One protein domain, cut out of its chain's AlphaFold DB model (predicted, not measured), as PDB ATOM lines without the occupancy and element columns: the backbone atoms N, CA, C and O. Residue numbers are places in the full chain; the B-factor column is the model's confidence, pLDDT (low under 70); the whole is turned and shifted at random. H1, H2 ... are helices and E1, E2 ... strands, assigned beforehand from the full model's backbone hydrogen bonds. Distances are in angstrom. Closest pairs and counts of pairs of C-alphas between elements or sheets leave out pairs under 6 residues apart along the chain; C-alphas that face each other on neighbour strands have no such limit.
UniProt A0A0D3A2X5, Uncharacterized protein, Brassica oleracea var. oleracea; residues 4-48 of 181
ATOM      1  N   GLY A   4     -33.183  45.947  36.044       94.06
ATOM      2  CA  GLY A   4     -32.088  46.761  36.561       94.06
ATOM      3  C   GLY A   4     -31.074  47.166  35.493       94.06
ATOM      4  O   GLY A   4     -31.349  47.142  34.294       94.06
ATOM      5  N   LYS A   5     -29.895  47.598  35.947       94.94
ATOM      6  CA  LYS A   5     -28.860  48.197  35.095       94.94
ATOM      7  C   LYS A   5     -27.857  47.158  34.613       94.94
ATOM      8  O   LYS A   5     -27.502  46.238  35.345       94.94
ATOM      9  N   ILE A   6     -27.327  47.369  33.413       92.81
ATOM     10  CA  ILE A   6     -26.210  46.575  32.900       92.81
ATOM     11  C   ILE A   6     -24.934  47.002  33.651       92.81
ATOM     12  O   ILE A   6     -24.581  48.186  33.610       92.81
ATOM     13  N   PRO A   7     -24.236  46.085  34.343       90.44
ATOM     14  CA  PRO A   7     -23.027  46.431  35.076       90.44
ATOM     15  C   PRO A   7     -21.910  46.884  34.121       90.44
ATOM     16  O   PRO A   7     -21.840  46.433  32.975       90.44
ATOM     17  N   PRO A   8     -21.007  47.770  34.569       87.81
ATOM     18  CA  PRO A   8     -19.875  48.188  33.759       87.81
ATOM     19  C   PRO A   8     -18.887  47.034  33.589       87.81
ATOM     20  O   PRO A   8     -18.368  46.482  34.561       87.81
ATOM     21  N   PHE A   9     -18.575  46.708  32.341       83.94
ATOM     22  CA  PHE A   9     -17.578  45.697  32.025       83.94
ATOM     23  C   PHE A   9     -16.184  46.319  31.952       83.94
ATOM     24  O   PHE A   9     -15.952  47.257  31.190       83.94
ATOM     25  N   LYS A  10     -15.251  45.794  32.753       78.88
ATOM     26  CA  LYS A  10     -13.848  46.249  32.801       78.88
ATOM     27  C   LYS A  10     -12.913  45.428  31.905       78.88
ATOM     28  O   LYS A  10     -11.774  45.827  31.679       78.88
ATOM     29  N   HIS A  11     -13.380  44.288  31.401       74.81
ATOM     30  CA  HIS A  11     -12.581  43.384  30.581       74.81
ATOM     31  C   HIS A  11     -12.711  43.748  29.100       74.81
ATOM     32  O   HIS A  11     -13.815  43.915  28.589       74.81
ATOM     33  N   LYS A  12     -11.572  43.845  28.405       65.69
ATOM     34  CA  LYS A  12     -11.501  44.163  26.967       65.69
ATOM     35  C   LYS A  12     -11.949  43.009  26.055       65.69
ATOM     36  O   LYS A  12     -12.034  43.200  24.852       65.69
ATOM     37  N   SER A  13     -12.209  41.823  26.608       71.38
ATOM     38  CA  SER A  13     -12.434  40.574  25.868       71.38
ATOM     39  C   SER A  13     -13.897  40.119  25.848       71.38
ATOM     40  O   SER A  13     -14.172  38.920  25.852       71.38
ATOM     41  N   ILE A  14     -14.856  41.046  25.873       73.38
ATOM     42  CA  ILE A  14     -16.260  40.674  25.672       73.38
ATOM     43  C   ILE A  14     -16.485  40.443  24.186       73.38
ATOM     44  O   ILE A  14     -16.422  41.379  23.396       73.38
ATOM     45  N   VAL A  15     -16.747  39.186  23.835       74.00
ATOM     46  CA  VAL A  15     -16.952  38.766  22.446       74.00
ATOM     47  C   VAL A  15     -18.343  39.176  21.967       74.00
ATOM     48  O   VAL A  15     -18.454  39.905  20.989       74.00
ATOM     49  N   THR A  16     -19.396  38.782  22.692       83.50
ATOM     50  CA  THR A  16     -20.788  39.088  22.328       83.50
ATOM     51  C   THR A  16     -21.674  39.052  23.570       83.50
ATOM     52  O   THR A  16     -21.558  38.139  24.385       83.50
ATOM     53  N   VAL A  17     -22.589  40.014  23.703       88.12
ATOM     54  CA  VAL A  17     -23.628  40.027  24.746       88.12
ATOM     55  C   VAL A  17     -24.971  40.293  24.083       88.12
ATOM     56  O   VAL A  17     -25.139  41.324  23.437       88.12
ATOM     57  N   ASN A  18     -25.922  39.376  24.262       92.94
ATOM     58  CA  ASN A  18     -27.295  39.532  23.802       92.94
ATOM     59  C   ASN A  18     -28.236  39.631  25.009       92.94
ATOM     60  O   ASN A  18     -28.332  38.695  25.800       92.94
ATOM     61  N   VAL A  19     -28.914  40.770  25.151       93.50
ATOM     62  CA  VAL A  19     -29.853  41.057  26.246       93.50
ATOM     63  C   VAL A  19     -31.256  41.388  25.733       93.50
ATOM     64  O   VAL A  19     -32.035  42.043  26.430       93.50
ATOM     65  N   THR A  20     -31.605  40.928  24.527       95.00
ATOM     66  CA  THR A  20     -32.924  41.145  23.917       95.00
ATOM     67  C   THR A  20     -34.070  40.748  24.836       95.00
ATOM     68  O   THR A  20     -33.975  39.746  25.544       95.00
ATOM     69  N   ASN A  21     -35.181  41.479  24.746       95.06
ATOM     70  CA  ASN A  21     -36.454  41.152  25.390       95.06
ATOM     71  C   ASN A  21     -36.349  40.993  26.912       95.06
ATOM     72  O   ASN A  21     -36.877  40.044  27.485       95.06
ATOM     73  N   ASN A  22     -35.680  41.944  27.566       95.12
ATOM     74  CA  ASN A  22     -35.657  42.070  29.021       95.12
ATOM     75  C   ASN A  22     -36.266  43.405  29.478       95.12
ATOM     76  O   ASN A  22     -36.766  44.193  28.679       95.12
ATOM     77  N   GLN A  23     -36.279  43.639  30.787       95.50
ATOM     78  CA  GLN A  23     -36.727  44.889  31.404       95.50
ATOM     79  C   GLN A  23     -35.525  45.660  31.970       95.50
ATOM     80  O   GLN A  23     -35.588  46.210  33.069       95.50
ATOM     81  N   LEU A  24     -34.403  45.654  31.245       95.31
ATOM     82  CA  LEU A  24     -33.209  46.390  31.646       95.31
ATOM     83  C   LEU A  24     -33.402  47.892  31.427       95.31
ATOM     84  O   LEU A  24     -34.118  48.333  30.522       95.31
ATOM     85  N   GLU A  25     -32.723  48.676  32.253       94.69
ATOM     86  CA  GLU A  25     -32.838  50.127  32.270       94.69
ATOM     87  C   GLU A  25     -31.492  50.836  32.436       94.69
ATOM     88  O   GLU A  25     -30.495  50.271  32.891       94.69
ATOM     89  N   GLY A  26     -31.472  52.115  32.074       93.25
ATOM     90  CA  GLY A  26     -30.314  52.983  32.211       93.25
ATOM     91  C   GLY A  26     -29.406  53.002  30.983       93.25
ATOM     92  O   GLY A  26     -29.761  52.580  29.883       93.25
ATOM     93  N   ARG A  27     -28.214  53.576  31.168       94.56
ATOM     94  CA  ARG A  27     -27.254  53.777  30.082       94.56
ATOM     95  C   ARG A  27     -26.525  52.476  29.742       94.56
ATOM     96  O   ARG A  27     -25.995  51.825  30.639       94.56
ATOM     97  N   ILE A  28     -26.407  52.169  28.453       94.00
ATOM     98  CA  ILE A  28     -25.576  51.065  27.959       94.00
ATOM     99  C   ILE A  28     -24.091  51.368  28.252       94.00
ATOM    100  O   ILE A  28     -23.599  52.440  27.879       94.00
ATOM    101  N   PRO A  29     -23.351  50.467  28.928       92.06
ATOM    102  CA  PRO A  29     -21.925  50.645  29.174       92.06
ATOM    103  C   PRO A  29     -21.129  50.788  27.875       92.06
ATOM    104  O   PRO A  29     -21.393  50.096  26.895       92.06
ATOM    105  N   VAL A  30     -20.086  51.621  27.888       89.75
ATOM    106  CA  VAL A  30     -19.262  51.921  26.699       89.75
ATOM    107  C   VAL A  30     -18.673  50.659  26.062       89.75
ATOM    108  O   VAL A  30     -18.617  50.570  24.841       89.75
ATOM    109  N   ALA A  31     -18.313  49.652  26.860       88.75
ATOM    110  CA  ALA A  31     -17.806  48.373  26.358       88.75
ATOM    111  C   ALA A  31     -18.774  47.659  25.393       88.75
ATOM    112  O   ALA A  31     -18.340  46.880  24.554       88.75
ATOM    113  N   LEU A  32     -20.075  47.939  25.499       90.06
ATOM    114  CA  LEU A  32     -21.123  47.363  24.663       90.06
ATOM    115  C   LEU A  32     -21.631  48.322  23.576       90.06
ATOM    116  O   LEU A  32     -22.490  47.948  22.784       90.06
ATOM    117  N   SER A  33     -21.098  49.545  23.509       89.19
ATOM    118  CA  SER A  33     -21.566  50.575  22.570       89.19
ATOM    119  C   SER A  33     -21.366  50.228  21.091       89.19
ATOM    120  O   SER A  33     -22.072  50.765  20.243       89.19
ATOM    121  N   LEU A  34     -20.417  49.336  20.796       88.81
ATOM    122  CA  LEU A  34     -20.056  48.883  19.447       88.81
ATOM    123  C   LEU A  34     -20.846  47.645  18.990       88.81
ATOM    124  O   LEU A  34     -20.676  47.188  17.863       88.81
ATOM    125  N   MET A  35     -21.678  47.076  19.864       90.38
ATOM    126  CA  MET A  35     -22.476  45.887  19.564       90.38
ATOM    127  C   MET A  35     -23.676  46.228  18.670       90.38
ATOM    128  O   MET A  35     -24.066  47.386  18.528       90.38
ATOM    129  N   ASN A  36     -24.301  45.206  18.080       93.94
ATOM    130  CA  ASN A  36     -25.493  45.397  17.259       93.94
ATOM    131  C   ASN A  36     -26.673  45.910  18.109       93.94
ATOM    132  O   ASN A  36     -26.918  45.415  19.210       93.94
ATOM    133  N   THR A  37     -27.437  46.872  17.583       93.69
ATOM    134  CA  THR A  37     -28.638  47.423  18.234       93.69
ATOM    135  C   THR A  37     -29.679  46.353  18.540       93.69
ATOM    136  O   THR A  37     -30.389  46.467  19.542       93.69
ATOM    137  N   THR A  38     -29.750  45.300  17.719       94.56
ATOM    138  CA  THR A  38     -30.680  44.182  17.904       94.56
ATOM    139  C   THR A  38     -30.509  43.526  19.265       94.56
ATOM    140  O   THR A  38     -31.512  43.232  19.900       94.56
ATOM    141  N   PHE A  39     -29.284  43.415  19.785       94.38
ATOM    142  CA  PHE A  39     -28.991  42.805  21.088       94.38
ATOM    143  C   PHE A  39     -29.559  43.556  22.296       94.38
ATOM    144  O   PHE A  39     -29.593  42.998  23.392       94.38
ATOM    145  N   PHE A  40     -30.032  44.789  22.115       95.00
ATOM    146  CA  PHE A  40     -30.624  45.608  23.178       95.00
ATOM    147  C   PHE A  40     -32.130  45.828  22.992       95.00
ATOM    148  O   PHE A  40     -32.767  46.455  23.842       95.00
ATOM    149  N   GLN A  41     -32.725  45.304  21.914       94.38
ATOM    150  CA  GLN A  41     -34.149  45.473  21.629       94.38
ATOM    151  C   GLN A  41     -35.042  44.840  22.700       94.38
ATOM    152  O   GLN A  41     -34.640  43.940  23.435       94.38
ATOM    153  N   GLY A  42     -36.269  45.345  22.819       92.81
ATOM    154  CA  GLY A  42     -37.236  44.889  23.821       92.81
ATOM    155  C   GLY A  42     -37.024  45.464  25.230       92.81
ATOM    156  O   GLY A  42     -37.904  45.301  26.066       92.81
ATOM    157  N   ASN A  43     -35.931  46.197  25.481       95.06
ATOM    158  CA  ASN A  43     -35.657  46.866  26.758       95.06
ATOM    159  C   ASN A  43     -36.020  48.361  26.693       95.06
ATOM    160  O   ASN A  43     -35.225  49.186  26.245       95.06
ATOM    161  N   LYS A  44     -37.221  48.736  27.152       91.19
ATOM    162  CA  LYS A  44     -37.738  50.121  27.049       91.19
ATOM    163  C   LYS A  44     -36.939  51.160  27.848       91.19
ATOM    164  O   LYS A  44     -36.994  52.341  27.522       91.19
ATOM    165  N   GLY A  45     -36.246  50.732  28.902       92.19
ATOM    166  CA  GLY A  45     -35.494  51.618  29.789       92.19
ATOM    167  C   GLY A  45     -34.048  51.869  29.356       92.19
ATOM    168  O   GLY A  45     -33.370  52.656  30.016       92.19
ATOM    169  N   LEU A  46     -33.548  51.195  28.312       95.00
ATOM    170  CA  LEU A  46     -32.167  51.356  27.857       95.00
ATOM    171  C   LEU A  46     -31.998  52.590  26.967       95.00
ATOM    172  O   LEU A  46     -32.824  52.888  26.108       95.00
ATOM    173  N   CYS A  47     -30.877  53.283  27.149       94.06
ATOM    174  CA  CYS A  47     -30.479  54.417  26.320       94.06
ATOM    175  C   CYS A  47     -28.951  54.510  26.175       94.06
ATOM    176  O   CYS A  47     -28.188  53.922  26.941       94.06
ATOM    177  N   GLY A  48     -28.492  55.300  25.209       93.19
ATOM    178  CA  GLY A  48     -27.085  55.441  24.841       93.19
ATOM    179  C   GLY A  48     -26.663  54.479  23.724       93.19
ATOM    180  O   GLY A  48     -27.404  53.548  23.417       93.19
TER     181      GLY A  48
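What this domain is: This is residues 4 to 48 of the 181 residues of an uncharacterized protein of Brassica oleracea var. oleracea (UniProt A0A0D3A2X5). Little regular structure is here: a long loop, residues 4 to 22, swings out and folds back, and at the opposite end from its tip two short parallel strands, E1 and E2, pair side by side. Between them the chain makes a second loop with the one-turn helix H1. The printed part has 45 residues, 12 in named elements, in the order E1, H1, E2, class mixed; it is compact, radius of gyration of the C-alphas 9.8 A, spanning 27 by 17 by 14 A.

Where its parts are: Start at C-alpha 4, (-32.088, 46.761, 36.561). E1, residues 23 to 27, runs 13.1 A from C-alpha 23 at (-36.727, 44.889, 31.404). H1 is residues 37 to 40; E2, residues 45 to 47, ends at C-alpha 47, (-30.479, 54.417, 26.320).

How they stand to each other: Residues 4 to 5 pair parallel with 24 to 25 of E1. E1 and E2 are parallel at 33 degrees; find N 26 and O 45 2.9 A apart, within hydrogen-bond range. E1, H1 and E2 form a strand-helix-strand unit, parallel neighbour strands with a helix between, its crossover right-handed. The closest C-alphas of H1 and E2, Phe 40 and Leu 46, are 7.6 A apart. H1 is too short for an O i to N i+4 pair; its one O i to N i+3 pair is within range.

The domain as a whole: The C-alphas farthest apart, Ser 13 and Lys 44, are 27.1 A apart. The printed part has no cut; neither link is long. Mean pLDDT of the printed part is 89.8; look at residue 12, under 70.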